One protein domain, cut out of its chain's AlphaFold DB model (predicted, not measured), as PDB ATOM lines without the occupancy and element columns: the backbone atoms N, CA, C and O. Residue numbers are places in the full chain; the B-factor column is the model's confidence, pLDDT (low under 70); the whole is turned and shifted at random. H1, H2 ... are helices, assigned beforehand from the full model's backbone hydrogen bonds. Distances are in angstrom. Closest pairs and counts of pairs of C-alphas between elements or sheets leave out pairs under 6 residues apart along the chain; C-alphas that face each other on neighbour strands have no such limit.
ATOM      1  N   LYS A 342     191.592 137.473 250.755       58.28
ATOM      2  CA  LYS A 342     192.784 138.173 250.270       58.28
ATOM      3  C   LYS A 342     192.392 139.411 249.461       58.28
ATOM      4  O   LYS A 342     192.948 140.483 249.702       58.28
ATOM      5  N   GLU A 343     191.383 139.296 248.600       61.41
ATOM      6  CA  GLU A 343     190.811 140.397 247.812       61.41
ATOM      7  C   GLU A 343     190.087 141.437 248.693       61.41
ATOM      8  O   GLU A 343     190.314 142.639 248.533       61.41
ATOM      9  N   MET A 344     189.334 141.016 249.718       47.56
ATOM     10  CA  MET A 344     188.747 141.923 250.720       47.56
ATOM     11  C   MET A 344     189.804 142.643 251.566       47.56
ATOM     12  O   MET A 344     189.684 143.846 251.795       47.56
ATOM     13  N   SER A 345     190.860 141.951 252.010       45.69
ATOM     14  CA  SER A 345     191.944 142.590 252.770       45.69
ATOM     15  C   SER A 345     192.682 143.645 251.939       45.69
ATOM     16  O   SER A 345     193.053 144.696 252.464       45.69
ATOM     17  N   ALA A 346     192.825 143.412 250.628       51.47
ATOM     18  CA  ALA A 346     193.340 144.400 249.691       51.47
ATOM     19  C   ALA A 346     192.376 145.590 249.551       51.47
ATOM     20  O   ALA A 346     192.816 146.734 249.656       51.47
ATOM     21  N   SER A 347     191.068 145.343 249.404       46.09
ATOM     22  CA  SER A 347     190.045 146.396 249.309       46.09
ATOM     23  C   SER A 347     189.998 147.300 250.550       46.09
ATOM     24  O   SER A 347     190.013 148.517 250.402       46.09
ATOM     25  N   ILE A 348     190.024 146.740 251.763       47.88
ATOM     26  CA  ILE A 348     189.967 147.513 253.022       47.88
ATOM     27  C   ILE A 348     191.261 148.319 253.264       47.88
ATOM     28  O   ILE A 348     191.250 149.349 253.941       47.88
ATOM     29  N   LEU A 349     192.396 147.890 252.699       45.62
ATOM     30  CA  LEU A 349     193.660 148.635 252.753       45.62
ATOM     31  C   LEU A 349     193.794 149.699 251.644       45.62
ATOM     32  O   LEU A 349     194.594 150.626 251.796       45.62
ATOM     33  N   LEU A 350     193.009 149.602 250.565       49.41
ATOM     34  CA  LEU A 350     192.980 150.573 249.463       49.41
ATOM     35  C   LEU A 350     192.267 151.891 249.824       49.41
ATOM     36  O   LEU A 350     192.589 152.919 249.228       49.41
ATOM     37  N   ASP A 351     191.411 151.908 250.853       48.75
ATOM     38  CA  ASP A 351     190.729 153.124 251.346       48.75
ATOM     39  C   ASP A 351     191.692 154.216 251.862       48.75
ATOM     40  O   ASP A 351     191.334 155.393 251.968       48.75
ATOM     41  N   ARG A 352     192.962 153.881 252.131       55.12
ATOM     42  CA  ARG A 352     194.019 154.893 252.271       55.12
ATOM     43  C   ARG A 352     194.482 155.345 250.890       55.12
ATOM     44  O   ARG A 352     195.485 154.842 250.377       55.12
ATOM     45  N   GLY A 353     193.782 156.336 250.334       67.12
ATOM     46  CA  GLY A 353     194.092 156.923 249.027       67.12
ATOM     47  C   GLY A 353     195.569 157.311 248.866       67.12
ATOM     48  O   GLY A 353     196.215 157.752 249.821       67.12
ATOM     49  N   ALA A 354     196.097 157.165 247.645       60.50
ATOM     50  CA  ALA A 354     197.534 157.148 247.329       60.50
ATOM     51  C   ALA A 354     198.368 158.295 247.940       60.50
ATOM     52  O   ALA A 354     199.517 158.078 248.314       60.50
ATOM     53  N   PHE A 355     197.792 159.491 248.107       64.19
ATOM     54  CA  PHE A 355     198.441 160.621 248.781       64.19
ATOM     55  C   PHE A 355     198.840 160.318 250.237       64.19
ATOM     56  O   PHE A 355     199.941 160.664 250.658       64.19
ATOM     57  N   HIS A 356     197.990 159.628 251.005       65.44
ATOM     58  CA  HIS A 356     198.302 159.258 252.389       65.44
ATOM     59  C   HIS A 356     199.440 158.242 252.458       65.44
ATOM     60  O   HIS A 356     200.299 158.355 253.325       65.44
ATOM     61  N   GLN A 357     199.494 157.297 251.517       71.81
ATOM     62  CA  GLN A 357     200.584 156.322 251.449       71.81
ATOM     63  C   GLN A 357     201.891 156.958 250.969       71.81
ATOM     64  O   GLN A 357     202.951 156.621 251.477       71.81
ATOM     65  N   LEU A 358     201.821 157.937 250.067       68.12
ATOM     66  CA  LEU A 358     202.964 158.746 249.640       68.12
ATOM     67  C   LEU A 358     203.551 159.556 250.804       68.12
ATOM     68  O   LEU A 358     204.766 159.589 251.000       68.12
ATOM     69  N   VAL A 359     202.678 160.144 251.622       66.38
ATOM     70  CA  VAL A 359     203.041 160.804 252.880       66.38
ATOM     71  C   VAL A 359     203.582 159.800 253.907       66.38
ATOM     72  O   VAL A 359     204.545 160.117 254.599       66.38
ATOM     73  N   ASP A 360     203.031 158.589 254.011       68.88
ATOM     74  CA  ASP A 360     203.528 157.559 254.931       68.88
ATOM     75  C   ASP A 360     204.901 157.006 254.497       68.88
ATOM     76  O   ASP A 360     205.786 156.887 255.340       68.88
ATOM     77  N   VAL A 361     205.157 156.787 253.201       70.62
ATOM     78  CA  VAL A 361     206.494 156.440 252.668       70.62
ATOM     79  C   VAL A 361     207.511 157.543 252.979       70.62
ATOM     80  O   VAL A 361     208.625 157.244 253.408       70.62
ATOM     81  N   ALA A 362     207.120 158.817 252.868       64.25
ATOM     82  CA  ALA A 362     207.958 159.939 253.295       64.25
ATOM     83  C   ALA A 362     208.176 159.993 254.827       64.25
ATOM     84  O   ALA A 362     209.217 160.468 255.270       64.25
ATOM     85  N   LYS A 363     207.245 159.481 255.651       62.88
ATOM     86  CA  LYS A 363     207.417 159.353 257.118       62.88
ATOM     87  C   LYS A 363     208.276 158.154 257.538       62.88
ATOM     88  O   LYS A 363     208.813 158.201 258.644       62.88
ATOM     89  N   PHE A 364     208.332 157.094 256.724       59.56
ATOM     90  CA  PHE A 364     209.079 155.852 256.987       59.56
ATOM     91  C   PHE A 364     210.558 155.922 256.593       59.56
ATOM     92  O   PHE A 364     211.336 155.038 256.954       59.56
ATOM     93  N   VAL A 365     210.976 157.006 255.934       56.97
ATOM     94  CA  VAL A 365     212.377 157.437 255.957       56.97
ATOM     95  C   VAL A 365     212.812 157.500 257.424       56.97
ATOM     96  O   VAL A 365     212.105 158.111 258.232       56.97
ATOM     97  N   PRO A 366     213.941 156.886 257.822       48.59
ATOM     98  CA  PRO A 366     214.409 156.999 259.192       48.59
ATOM     99  C   PRO A 366     214.574 158.481 259.535       48.59
ATOM    100  O   PRO A 366     215.450 159.142 258.987       48.59
ATOM    101  N   ARG A 367     213.797 159.018 260.484       52.03
ATOM    102  CA  ARG A 367     213.879 160.445 260.873       52.03
ATOM    103  C   ARG A 367     215.201 160.834 261.560       52.03
ATOM    104  O   ARG A 367     215.393 161.963 262.001       52.03
ATOM    105  N   GLY A 368     216.127 159.887 261.717       46.22
ATOM    106  CA  GLY A 368     217.538 160.153 262.014       46.22
ATOM    107  C   GLY A 368     218.379 160.479 260.774       46.22
ATOM    108  O   GLY A 368     219.398 161.147 260.904       46.22
ATOM    109  N   ALA A 369     217.943 160.050 259.592       51.88
ATOM    110  CA  ALA A 369     218.591 160.262 258.307       51.88
ATOM    111  C   ALA A 369     218.093 161.520 257.569       51.88
ATOM    112  O   ALA A 369     218.846 162.064 256.769       51.88
ATOM    113  N   ASP A 370     216.908 162.058 257.893       53.06
ATOM    114  CA  ASP A 370     216.419 163.353 257.366       53.06
ATOM    115  C   ASP A 370     217.401 164.516 257.612       53.06
ATOM    116  O   ASP A 370     217.509 165.433 256.801       53.06
ATOM    117  N   ALA A 371     218.174 164.464 258.704       50.75
ATOM    118  CA  ALA A 371     219.239 165.433 258.992       50.75
ATOM    119  C   ALA A 371     220.420 165.364 257.998       50.75
ATOM    120  O   ALA A 371     221.180 166.322 257.872       50.75
ATOM    121  N   TYR A 372     220.568 164.241 257.286       58.31
ATOM    122  CA  TYR A 372     221.641 163.964 256.328       58.31
ATOM    123  C   TYR A 372     221.142 163.878 254.875       58.31
ATOM    124  O   TYR A 372     221.939 163.996 253.941       58.31
ATOM    125  N   TRP A 373     219.842 163.670 254.656       78.88
ATOM    126  CA  TRP A 373     219.239 163.482 253.338       78.88
ATOM    127  C   TRP A 373     218.296 164.636 253.003       78.88
ATOM    128  O   TRP A 373     217.192 164.746 253.525       78.88
ATOM    129  N   GLN A 374     218.710 165.483 252.059       87.62
ATOM    130  CA  GLN A 374     217.846 166.529 251.516       87.62
ATOM    131  C   GLN A 374     216.690 165.876 250.745       87.62
ATOM    132  O   GLN A 374     216.875 165.472 249.598       87.62
ATOM    133  N   MET A 375     215.505 165.771 251.360       87.06
ATOM    134  CA  MET A 375     214.360 165.044 250.792       87.06
ATOM    135  C   MET A 375     213.988 165.524 249.382       87.06
ATOM    136  O   MET A 375     213.721 164.711 248.501       87.06
ATOM    137  N   LYS A 376     214.104 166.833 249.120       92.38
ATOM    138  CA  LYS A 376     213.989 167.402 247.771       92.38
ATOM    139  C   LYS A 376     214.904 166.710 246.751       92.38
ATOM    140  O   LYS A 376     214.410 166.293 245.715       92.38
ATOM    141  N   ARG A 377     216.195 166.519 247.060       94.25
ATOM    142  CA  ARG A 377     217.160 165.821 246.183       94.25
ATOM    143  C   ARG A 377     216.866 164.330 246.047       94.25
ATOM    144  O   ARG A 377     217.060 163.782 244.971       94.25
ATOM    145  N   VAL A 378     216.408 163.679 247.119       94.81
ATOM    146  CA  VAL A 378     215.987 162.266 247.088       94.81
ATOM    147  C   VAL A 378     214.841 162.088 246.092       94.81
ATOM    148  O   VAL A 378     214.949 161.293 245.163       94.81
ATOM    149  N   MET A 379     213.785 162.894 246.221       94.81
ATOM    150  CA  MET A 379     212.636 162.857 245.317       94.81
ATOM    151  C   MET A 379     213.001 163.287 243.891       94.81
ATOM    152  O   MET A 379     212.586 162.631 242.941       94.81
ATOM    153  N   GLU A 380     213.797 164.344 243.723       95.06
ATOM    154  CA  GLU A 380     214.214 164.871 242.419       95.06
ATOM    155  C   GLU A 380     215.103 163.881 241.653       95.06
ATOM    156  O   GLU A 380     214.713 163.427 240.579       95.06
ATOM    157  N   PHE A 381     216.239 163.453 242.214       97.31
ATOM    158  CA  PHE A 381     217.147 162.516 241.539       97.31
ATOM    159  C   PHE A 381     216.542 161.115 241.385       97.31
ATOM    160  O   PHE A 381     216.730 160.473 240.351       97.31
ATOM    161  N   GLY A 382     215.755 160.661 242.363       96.75
ATOM    162  CA  GLY A 382     214.998 159.417 242.260       96.75
ATOM    163  C   GLY A 382     213.976 159.434 241.123       96.75
ATOM    164  O   GLY A 382     213.915 158.493 240.331       96.75
ATOM    165  N   CYS A 383     213.225 160.529 240.970       96.75
ATOM    166  CA  CYS A 383     212.290 160.681 239.858       96.75
ATOM    167  C   CYS A 383     212.995 160.867 238.511       96.75
ATOM    168  O   CYS A 383     212.512 160.313 237.525       96.75
ATOM    169  N   MET A 384     214.136 161.567 238.455       96.88
ATOM    170  CA  MET A 384     214.964 161.659 237.245       96.88
ATOM    171  C   MET A 384     215.393 160.272 236.765       96.88
ATOM    172  O   MET A 384     215.098 159.904 235.629       96.88
ATOM    173  N   GLN A 385     216.015 159.478 237.641       97.31
ATOM    174  CA  GLN A 385     216.464 158.127 237.302       97.31
ATOM    175  C   GLN A 385     215.288 157.218 236.925       97.31
ATOM    176  O   GLN A 385     215.360 156.478 235.949       97.31
ATOM    177  N   ALA A 386     214.168 157.306 237.646       96.25
ATOM    178  CA  ALA A 386     212.993 156.497 237.350       96.25
ATOM    179  C   ALA A 386     212.261 156.931 236.057       96.25
ATOM    180  O   ALA A 386     211.534 156.125 235.469       96.25
ATOM    181  N   CYS A 387     212.403 158.187 235.619       96.38
ATOM    182  CA  CYS A 387     211.808 158.700 234.378       96.38
ATOM    183  C   CYS A 387     212.684 158.519 233.135       96.38
ATOM    184  O   CYS A 387     212.142 158.674 232.038       96.38
ATOM    185  N   ALA A 388     213.976 158.219 233.304       96.50
ATOM    186  CA  ALA A 388     214.929 157.985 232.223       96.50
ATOM    187  C   ALA A 388     214.451 156.890 231.257       96.50
ATOM    188  O   ALA A 388     213.792 155.927 231.668       96.50
ATOM    189  N   LYS A 389     214.793 157.006 229.968       94.75
ATOM    190  CA  LYS A 389     214.623 155.876 229.043       94.75
ATOM    191  C   LYS A 389     215.695 154.821 229.318       94.75
ATOM    192  O   LYS A 389     216.759 155.121 229.852       94.75
ATOM    193  N   ALA A 390     215.435 153.576 228.928       94.25
ATOM    194  CA  ALA A 390     216.426 152.510 229.046       94.25
ATOM    195  C   ALA A 390     217.718 152.889 228.292       94.25
ATOM    196  O   ALA A 390     217.674 153.156 227.093       94.25
ATOM    197  N   GLY A 391     218.848 152.926 229.006       94.06
ATOM    198  CA  GLY A 391     220.153 153.344 228.479       94.06
ATOM    199  C   GLY A 391     220.498 154.830 228.666       94.06
ATOM    200  O   GLY A 391     221.643 155.201 228.430       94.06
ATOM    201  N   GLU A 392     219.568 155.675 229.120       97.25
ATOM    202  CA  GLU A 392     219.869 157.048 229.546       97.25
ATOM    203  C   GLU A 392     220.254 157.053 231.036       97.25
ATOM    204  O   GLU A 392     219.488 156.577 231.874       97.25
ATOM    205  N   ASP A 393     221.407 157.633 231.387       97.06
ATOM    206  CA  ASP A 393     221.760 157.938 232.779       97.06
ATOM    207  C   ASP A 393     221.741 159.459 233.012       97.06
ATOM    208  O   ASP A 393     222.756 160.137 232.829       97.06
ATOM    209  N   PRO A 394     220.591 160.039 233.408       96.50
ATOM    210  CA  PRO A 394     220.488 161.471 233.653       96.50
ATOM    211  C   PRO A 394     221.224 161.907 234.930       96.50
ATOM    212  O   PRO A 394     221.338 163.108 235.170       96.50
ATOM    213  N   LEU A 395     221.712 160.973 235.761       97.38
ATOM    214  CA  LEU A 395     222.462 161.305 236.971       97.38
ATOM    215  C   LEU A 395     223.942 161.595 236.679       97.38
ATOM    216  O   LEU A 395     224.567 162.338 237.436       97.38
ATOM    217  N   ALA A 396     224.470 161.108 235.551       96.81
ATOM    218  CA  ALA A 396     225.842 161.361 235.104       96.81
ATOM    219  C   ALA A 396     226.135 162.849 234.807       96.81
ATOM    220  O   ALA A 396     227.293 163.258 234.758       96.81
ATOM    221  N   ALA A 397     225.097 163.676 234.632       96.44
ATOM    222  CA  ALA A 397     225.223 165.124 234.452       96.44
ATOM    223  C   ALA A 397     225.511 165.894 235.761       96.44
ATOM    224  O   ALA A 397     225.809 167.088 235.714       96.44
ATOM    225  N   PHE A 398     225.407 165.245 236.927       96.25
ATOM    226  CA  PHE A 398     225.644 165.871 238.227       96.25
ATOM    227  C   PHE A 398     227.043 165.572 238.758       96.25
ATOM    228  O   PHE A 398     227.588 164.484 238.597       96.25
ATOM    229  N   THR A 399     227.613 166.546 239.462       95.00
ATOM    230  CA  THR A 399     228.915 166.393 240.121       95.00
ATOM    231  C   THR A 399     228.833 165.410 241.290       95.00
ATOM    232  O   THR A 399     227.820 165.341 241.990       95.00
ATOM    233  N   GLU A 400     229.927 164.701 241.578       92.31
ATOM    234  CA  GLU A 400     230.014 163.744 242.693       92.31
ATOM    235  C   GLU A 400     229.615 164.372 244.046       92.31
ATOM    236  O   GLU A 400     228.894 163.768 244.844       92.31
ATOM    237  N   ASN A 401     229.955 165.651 244.248       89.88
ATOM    238  CA  ASN A 401     229.572 166.463 245.410       89.88
ATOM    239  C   ASN A 401     228.049 166.581 245.626       89.88
ATOM    240  O   ASN A 401     227.595 166.816 246.748       89.88
ATOM    241  N   GLN A 402     227.235 166.427 244.577       90.00
ATOM    242  CA  GLN A 402     225.772 166.437 244.683       90.00
ATOM    243  C   GLN A 402     225.199 165.080 245.119       90.00
ATOM    244  O   GLN A 402     224.038 165.042 245.532       90.00
ATOM    245  N   ARG A 403     226.008 164.006 245.080       94.62
ATOM    246  CA  ARG A 403     225.667 162.631 245.492       94.62
ATOM    247  C   ARG A 403     224.374 162.104 244.853       94.62
ATOM    248  O   ARG A 403     223.569 161.448 245.513       94.62
ATOM    249  N   ALA A 404     224.172 162.399 243.567       96.00
ATOM    250  CA  ALA A 404     222.921 162.119 242.857       96.00
ATOM    251  C   ALA A 404     222.521 160.631 242.903       96.00
ATOM    252  O   ALA A 404     221.400 160.314 243.298       96.00
ATOM    253  N   TYR A 405     223.461 159.718 242.625       96.56
ATOM    254  CA  TYR A 405     223.241 158.267 242.716       96.56
ATOM    255  C   TYR A 405     222.848 157.793 244.123       96.56
ATOM    256  O   TYR A 405     221.942 156.976 244.258       96.56
ATOM    257  N   HIS A 406     223.472 158.328 245.181       94.44
ATOM    258  CA  HIS A 406     223.120 157.984 246.569       94.44
ATOM    259  C   HIS A 406     221.681 158.395 246.894       94.44
ATOM    260  O   HIS A 406     220.915 157.617 247.454       94.44
ATOM    261  N   HIS A 407     221.290 159.610 246.514       94.88
ATOM    262  CA  HIS A 407     219.931 160.108 246.722       94.88
ATOM    263  C   HIS A 407     218.880 159.325 245.916       94.88
ATOM    264  O   HIS A 407     217.810 159.034 246.452       94.88
ATOM    265  N   ALA A 408     219.188 158.936 244.676       96.25
ATOM    266  CA  ALA A 408     218.305 158.102 243.862       96.25
ATOM    267  C   ALA A 408     218.187 156.659 244.402       96.25
ATOM    268  O   ALA A 408     217.095 156.094 244.419       96.25
ATOM    269  N   GLU A 409     219.267 156.090 244.945       95.00
ATOM    270  CA  GLU A 409     219.243 154.794 245.640       95.00
ATOM    271  C   GLU A 409     218.423 154.850 246.943       95.00
ATOM    272  O   GLU A 409     217.650 153.932 247.222       95.00
ATOM    273  N   VAL A 410     218.512 155.940 247.720       92.88
ATOM    274  CA  VAL A 410     217.636 156.167 248.888       92.88
ATOM    275  C   VAL A 410     216.166 156.210 248.459       92.88
ATOM    276  O   VAL A 410     215.345 155.516 249.058       92.88
ATOM    277  N   PHE A 411     215.833 156.941 247.390       95.38
ATOM    278  CA  PHE A 411     214.478 156.970 246.829       95.38
ATOM    279  C   PHE A 411     214.005 155.573 246.406       95.38
ATOM    280  O   PHE A 411     212.914 155.146 246.785       95.38
ATOM    281  N   ARG A 412     214.839 154.818 245.679       94.81
ATOM    282  CA  ARG A 412     214.524 153.445 245.260       94.81
ATOM    283  C   ARG A 412     214.220 152.551 246.466       94.81
ATOM    284  O   ARG A 412     213.249 151.798 246.427       94.81
ATOM    285  N   ARG A 413     214.996 152.669 247.551       92.38
ATOM    286  CA  ARG A 413     214.748 151.937 248.805       92.38
ATOM    287  C   ARG A 413     213.437 152.353 249.464       92.38
ATOM    288  O   ARG A 413     212.638 151.473 249.768       92.38
ATOM    289  N   MET A 414     213.172 153.655 249.609       90.06
ATOM    290  CA  MET A 414     211.903 154.164 250.156       90.06
ATOM    291  C   MET A 414     210.700 153.562 249.421       90.06
ATOM    292  O   MET A 414     209.855 152.916 250.038       90.06
ATOM    293  N   PHE A 415     210.657 153.693 248.093       91.94
ATOM    294  CA  PHE A 415     209.534 153.186 247.302       91.94
ATOM    295  C   PHE A 415     209.486 151.654 247.228       91.94
ATOM    296  O   PHE A 415     208.391 151.112 247.138       91.94
ATOM    297  N   SER A 416     210.607 150.939 247.392       88.56
ATOM    298  CA  SER A 416     210.589 149.471 247.537       88.56
ATOM    299  C   SER A 416     209.962 148.973 248.849       88.56
ATOM    300  O   SER A 416     209.542 147.824 248.918       88.56
ATOM    301  N   THR A 417     209.865 149.827 249.878       83.44
ATOM    302  CA  THR A 417     209.144 149.520 251.131       83.44
ATOM    303  C   THR A 417     207.668 149.932 251.098       83.44
ATOM    304  O   THR A 417     206.917 149.633 252.028       83.44
ATOM    305  N   SER A 418     207.228 150.607 250.029       83.44
ATOM    306  CA  SER A 418     205.825 150.971 249.831       83.44
ATOM    307  C   SER A 418     204.973 149.730 249.562       83.44
ATOM    308  O   SER A 418     205.344 148.872 248.766       83.44
ATOM    309  N   ARG A 419     203.794 149.654 250.191       81.94
ATOM    310  CA  ARG A 419     202.826 148.566 249.952       81.94
ATOM    311  C   ARG A 419     202.086 148.701 248.620       81.94
ATOM    312  O   ARG A 419     201.668 147.693 248.062       81.94
ATOM    313  N   LEU A 420     201.916 149.928 248.125       86.25
ATOM    314  CA  LEU A 420     201.410 150.209 246.781       86.25
ATOM    315  C   LEU A 420     202.551 150.634 245.860       86.25
ATOM    316  O   LEU A 420     203.476 151.324 246.301       86.25
ATOM    317  N   ASP A 421     202.436 150.328 244.567       90.69
ATOM    318  CA  ASP A 421     203.295 150.954 243.564       90.69
ATOM    319  C   ASP A 421     202.872 152.418 243.360       90.69
ATOM    320  O   ASP A 421     202.028 152.758 242.533       90.69
ATOM    321  N   LEU A 422     203.449 153.299 244.174       91.88
ATOM    322  CA  LEU A 422     203.252 154.743 244.069       91.88
ATOM    323  C   LEU A 422     204.111 155.359 242.957       91.88
ATOM    324  O   LEU A 422     203.911 156.523 242.608       91.88
ATOM    325  N   LEU A 423     205.065 154.614 242.389       93.69
ATOM    326  CA  LEU A 423     206.051 155.150 241.462       93.69
ATOM    327  C   LEU A 423     205.422 155.771 240.192       93.69
ATOM    328  O   LEU A 423     205.883 156.845 239.803       93.69
ATOM    329  N   PRO A 424     204.356 155.217 239.570       94.69
ATOM    330  CA  PRO A 424     203.638 155.879 238.478       94.69
ATOM    331  C   PRO A 424     203.061 157.244 238.874       94.69
ATOM    332  O   PRO A 424     203.169 158.199 238.106       94.69
ATOM    333  N   VAL A 425     202.507 157.358 240.088       92.25
ATOM    334  CA  VAL A 425     201.926 158.605 240.607       92.25
ATOM    335  C   VAL A 425     203.021 159.652 240.810       92.25
ATOM    336  O   VAL A 425     202.885 160.776 240.333       92.25
ATOM    337  N   VAL A 426     204.142 159.288 241.442       93.25
ATOM    338  CA  VAL A 426     205.250 160.237 241.647       93.25
ATOM    339  C   VAL A 426     205.894 160.645 240.319       93.25
ATOM    340  O   VAL A 426     206.168 161.825 240.123       93.25
ATOM    341  N   LYS A 427     206.056 159.715 239.363       94.12
ATOM    342  CA  LYS A 427     206.527 160.027 238.001       94.12
ATOM    343  C   LYS A 427     205.612 161.019 237.282       94.12
ATOM    344  O   LYS A 427     206.120 161.916 236.616       94.12
ATOM    345  N   HIS A 428     204.293 160.869 237.403       92.75
ATOM    346  CA  HIS A 428     203.326 161.790 236.805       92.75
ATOM    347  C   HIS A 428     203.418 163.185 237.439       92.75
ATOM    348  O   HIS A 428     203.625 164.159 236.720       92.75
ATOM    349  N   ILE A 429     203.391 163.275 238.777       92.88
ATOM    350  CA  ILE A 429     203.544 164.552 239.497       92.88
ATOM    351  C   ILE A 429     204.883 165.219 239.149       92.88
ATOM    352  O   ILE A 429     204.920 166.429 238.957       92.88
ATOM    353  N   TYR A 430     205.974 164.452 239.037       94.88
ATOM    354  CA  TYR A 430     207.295 164.976 238.687       94.88
ATOM    355  C   TYR A 430     207.346 165.534 237.260       94.88
ATOM    356  O   TYR A 430     207.764 166.676 237.072       94.88
ATOM    357  N   ARG A 431     206.892 164.762 236.261       92.75
ATOM    358  CA  ARG A 431     206.887 165.180 234.846       92.75
ATOM    359  C   ARG A 431     206.068 166.449 234.621       92.75
ATOM    360  O   ARG A 431     206.502 167.327 233.882       92.75
ATOM    361  N   ASP A 432     204.944 166.564 235.317       91.69
ATOM    362  CA  ASP A 432     203.997 167.669 235.164       91.69
ATOM    363  C   ASP A 432     204.256 168.815 236.169       91.69
ATOM    364  O   ASP A 432     203.584 169.850 236.131       91.69
ATOM    365  N   SER A 433     205.245 168.668 237.061       88.19
ATOM    366  CA  SER A 433     205.618 169.680 238.061       88.19
ATOM    367  C   SER A 433     206.048 171.041 237.490       88.19
ATOM    368  O   SER A 433     205.742 172.038 238.146       88.19
ATOM    369  N   PRO A 434     206.677 171.160 236.296       79.88
ATOM    370  CA  PRO A 434     207.021 172.468 235.733       79.88
ATOM    371  C   PRO A 434     205.815 173.247 235.187       79.88
ATOM    372  O   PRO A 434     205.959 174.427 234.879       79.88
ATOM    373  N   GLY A 435     204.653 172.599 235.030       82.94
ATOM    374  CA  GLY A 435     203.460 173.185 234.411       82.94
ATOM    375  C   GLY A 435     202.208 173.048 235.274       82.94
ATOM    376  O   GLY A 435     201.782 174.009 235.909       82.94
ATOM    377  N   SER A 436     201.609 171.858 235.286       81.00
ATOM    378  CA  SER A 436     200.269 171.621 235.846       81.00
ATOM    379  C   SER A 436     200.240 171.505 237.372       81.00
ATOM    380  O   SER A 436     199.248 171.891 237.990       81.00
ATOM    381  N   TYR A 437     201.304 170.980 237.997       82.19
ATOM    382  CA  TYR A 437     201.294 170.637 239.430       82.19
ATOM    383  C   TYR A 437     202.477 171.174 240.269       82.19
ATOM    384  O   TYR A 437     202.934 170.468 241.178       82.19
ATOM    385  N   PRO A 438     202.957 172.423 240.071       85.62
ATOM    386  CA  PRO A 438     204.081 172.962 240.840       85.62
ATOM    387  C   PRO A 438     203.792 172.977 242.347       85.62
ATOM    388  O   PRO A 438     204.661 172.628 243.139       85.62
ATOM    389  N   THR A 439     202.561 173.298 242.761       82.88
ATOM    390  CA  THR A 439     202.162 173.307 244.178       82.88
ATOM    391  C   THR A 439     202.194 171.914 244.805       82.88
ATOM    392  O   THR A 439     202.633 171.778 245.940       82.88
ATOM    393  N   LEU A 440     201.773 170.867 244.085       82.75
ATOM    394  CA  LEU A 440     201.761 169.500 244.617       82.75
ATOM    395  C   LEU A 440     203.186 168.953 244.763       82.75
ATOM    396  O   LEU A 440     203.533 168.419 245.814       82.75
ATOM    397  N   TRP A 441     204.034 169.160 243.749       90.25
ATOM    398  CA  TRP A 441     205.453 168.807 243.815       90.25
ATOM    399  C   TRP A 441     206.196 169.600 244.899       90.25
ATOM    400  O   TRP A 441     207.011 169.042 245.634       90.25
ATOM    401  N   LYS A 442     205.874 170.888 245.065       87.38
ATOM    402  CA  LYS A 442     206.409 171.723 246.144       87.38
ATOM    403  C   LYS A 442     205.982 171.212 247.520       87.38
ATOM    404  O   LYS A 442     206.836 171.048 248.378       87.38
ATOM    405  N   THR A 443     204.709 170.874 247.722       84.50
ATOM    406  CA  THR A 443     204.222 170.273 248.977       84.50
ATOM    407  C   THR A 443     204.906 168.937 249.282       84.50
ATOM    408  O   THR A 443     205.193 168.657 250.439       84.50
ATOM    409  N   LEU A 444     205.206 168.136 248.255       83.75
ATOM    410  CA  LEU A 444     205.899 166.849 248.369       83.75
ATOM    411  C   LEU A 444     207.394 166.985 248.716       83.75
ATOM    412  O   LEU A 444     207.931 166.180 249.472       83.75
ATOM    413  N   THR A 445     208.082 167.974 248.138       86.44
ATOM    414  CA  THR A 445     209.551 168.111 248.221       86.44
ATOM    415  C   THR A 445     210.030 169.144 249.234       86.44
ATOM    416  O   THR A 445     211.129 169.014 249.773       86.44
ATOM    417  N   GLU A 446     209.208 170.150 249.522       81.50
ATOM    418  CA  GLU A 446     209.419 171.179 250.541       81.50
ATOM    419  C   GLU A 446     208.524 170.934 251.764       81.50
ATOM    420  O   GLU A 446     208.056 171.896 252.379       81.50
ATOM    421  N   VAL A 447     208.283 169.663 252.132       62.84
ATOM    422  CA  VAL A 447     207.681 169.310 253.429       62.84
ATOM    423  C   VAL A 447     208.519 169.982 254.509       62.84
ATOM    424  O   VAL A 447     209.588 169.500 254.888       62.84
ATOM    425  N   ARG A 448     208.052 171.139 254.990       50.31
ATOM    426  CA  ARG A 448     208.665 171.792 256.139       50.31
ATOM    427  C   ARG A 448     208.571 170.785 257.283       50.31
ATOM    428  O   ARG A 448     207.497 170.195 257.444       50.31
ATOM    429  N   PRO A 449     209.636 170.581 258.079       48.69
ATOM    430  CA  PRO A 449     209.474 169.859 259.333       48.69
ATOM    431  C   PRO A 449     208.311 170.527 260.064       48.69
ATOM    432  O   PRO A 449     208.322 171.755 260.182       48.69
ATOM    433  N   PHE A 450     207.288 169.745 260.439       42.00
ATOM    434  CA  PHE A 450     206.086 170.260 261.101       42.00
ATOM    435  C   PHE A 450     206.545 171.149 262.246       42.00
ATOM    436  O   PHE A 450     207.163 170.673 263.201       42.00
ATOM    437  N   ALA A 451     206.372 172.455 262.063       36.50
ATOM    438  CA  ALA A 451     207.071 173.403 262.897       36.50
ATOM    439  C   ALA A 451     206.490 173.310 264.307       36.50
ATOM    440  O   ALA A 451     205.275 173.186 264.467       36.50
ATOM    441  N   SER A 452     207.367 173.366 265.314       37.78
ATOM    442  CA  SER A 452     206.955 173.489 266.716       37.78
ATOM    443  C   SER A 452     205.844 174.547 266.844       37.78
ATOM    444  O   SER A 452     205.929 175.561 266.141       37.78
ATOM    445  N   PRO A 453     204.842 174.372 267.729       43.16
ATOM    446  CA  PRO A 453     203.770 175.351 267.948       43.16
ATOM    447  C   PRO A 453     204.248 176.808 268.093       43.16
ATOM    448  O   PRO A 453     203.558 177.730 267.658       43.16
TER     449      PRO A 453
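What this domain is: This is residues 342 to 453 of the 763 residues of an uncharacterized protein of Mycena chlorophos (UniProt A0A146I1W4). H3 makes the core of a small cluster of helices, with H4 and H5 each crossing it nearly at a right angle on different sides and H6 folding back after H5 to meet the first residues of H3 with its end. H2 meets the end of H4, while residues 342 to 348 of H1 stick out from the cluster, and a long loop, residues 388 to 403, reaches far out between H3 and H4. The printed part has 112 residues with six named helices, H1 to H6 in order along the chain, and no named strand, and its class is all helix. The whole is compact, with a radius of gyration of the C-alphas of 15.0 A, and the C-alphas span 47 by 43 by 28 A.

Where its parts are: H1 is residues 342 to 350, 12.4 A from first to last C-alpha, and begins with C-alpha 342 at (192.784, 138.173, 250.270). H2 is residues 354 to 364, 15.1 A long. H3, residues 375 to 387, is 17.8 A long and begins with C-alpha 375 at (214.360, 165.044, 250.792). H4, residues 404 to 416, is 18.3 A long. H5 is residues 423 to 432, 14.2 A long. H6, residues 438 to 445, is 10.4 A long and ends with C-alpha 445 at (209.551, 168.111, 248.221).

How they stand to each other: H3 is the hub, touching three helices. H3 and H4 touch, about perpendicular at 83 degrees, and their closest C-alphas, Gly 382 and Ala 408, are 3.9 A apart. H3 also touches H5, about perpendicular at 83 degrees, with the closest C-alphas, Cys 383 and Lys 427, 6.1 A apart. With residues 375 to 379 alone, H3 only just touches H6, with 3 pairs of C-alphas within 8 A; the closest, Lys 376 and Thr 445, are 4.5 A apart. H5 and H6 form a helical hairpin and touch, their closest C-alphas, Ile 429 and Trp 441, being 6.4 A apart. H2 and H4 touch only at their ends, H4 with residues 414 to 415 alone, and the closest C-alphas, Val 361 and Met 414, are 6.4 A apart. H2 is near H5 and H6, while H1 touches no helix. In H1 to H6 every O i to N i+4 pair is within hydrogen-bond range.

The domain as a whole: The two C-alphas farthest apart, those of Met 344 and Thr 399, are 48.2 A apart. The printed part has no cut. The link from H3 to H4 is long, with 16 residues. The mean pLDDT of the printed part is 79.1, and it is under 70 in residues 342 to 356, 358 to 360, 362 to 372 and 447 to 453.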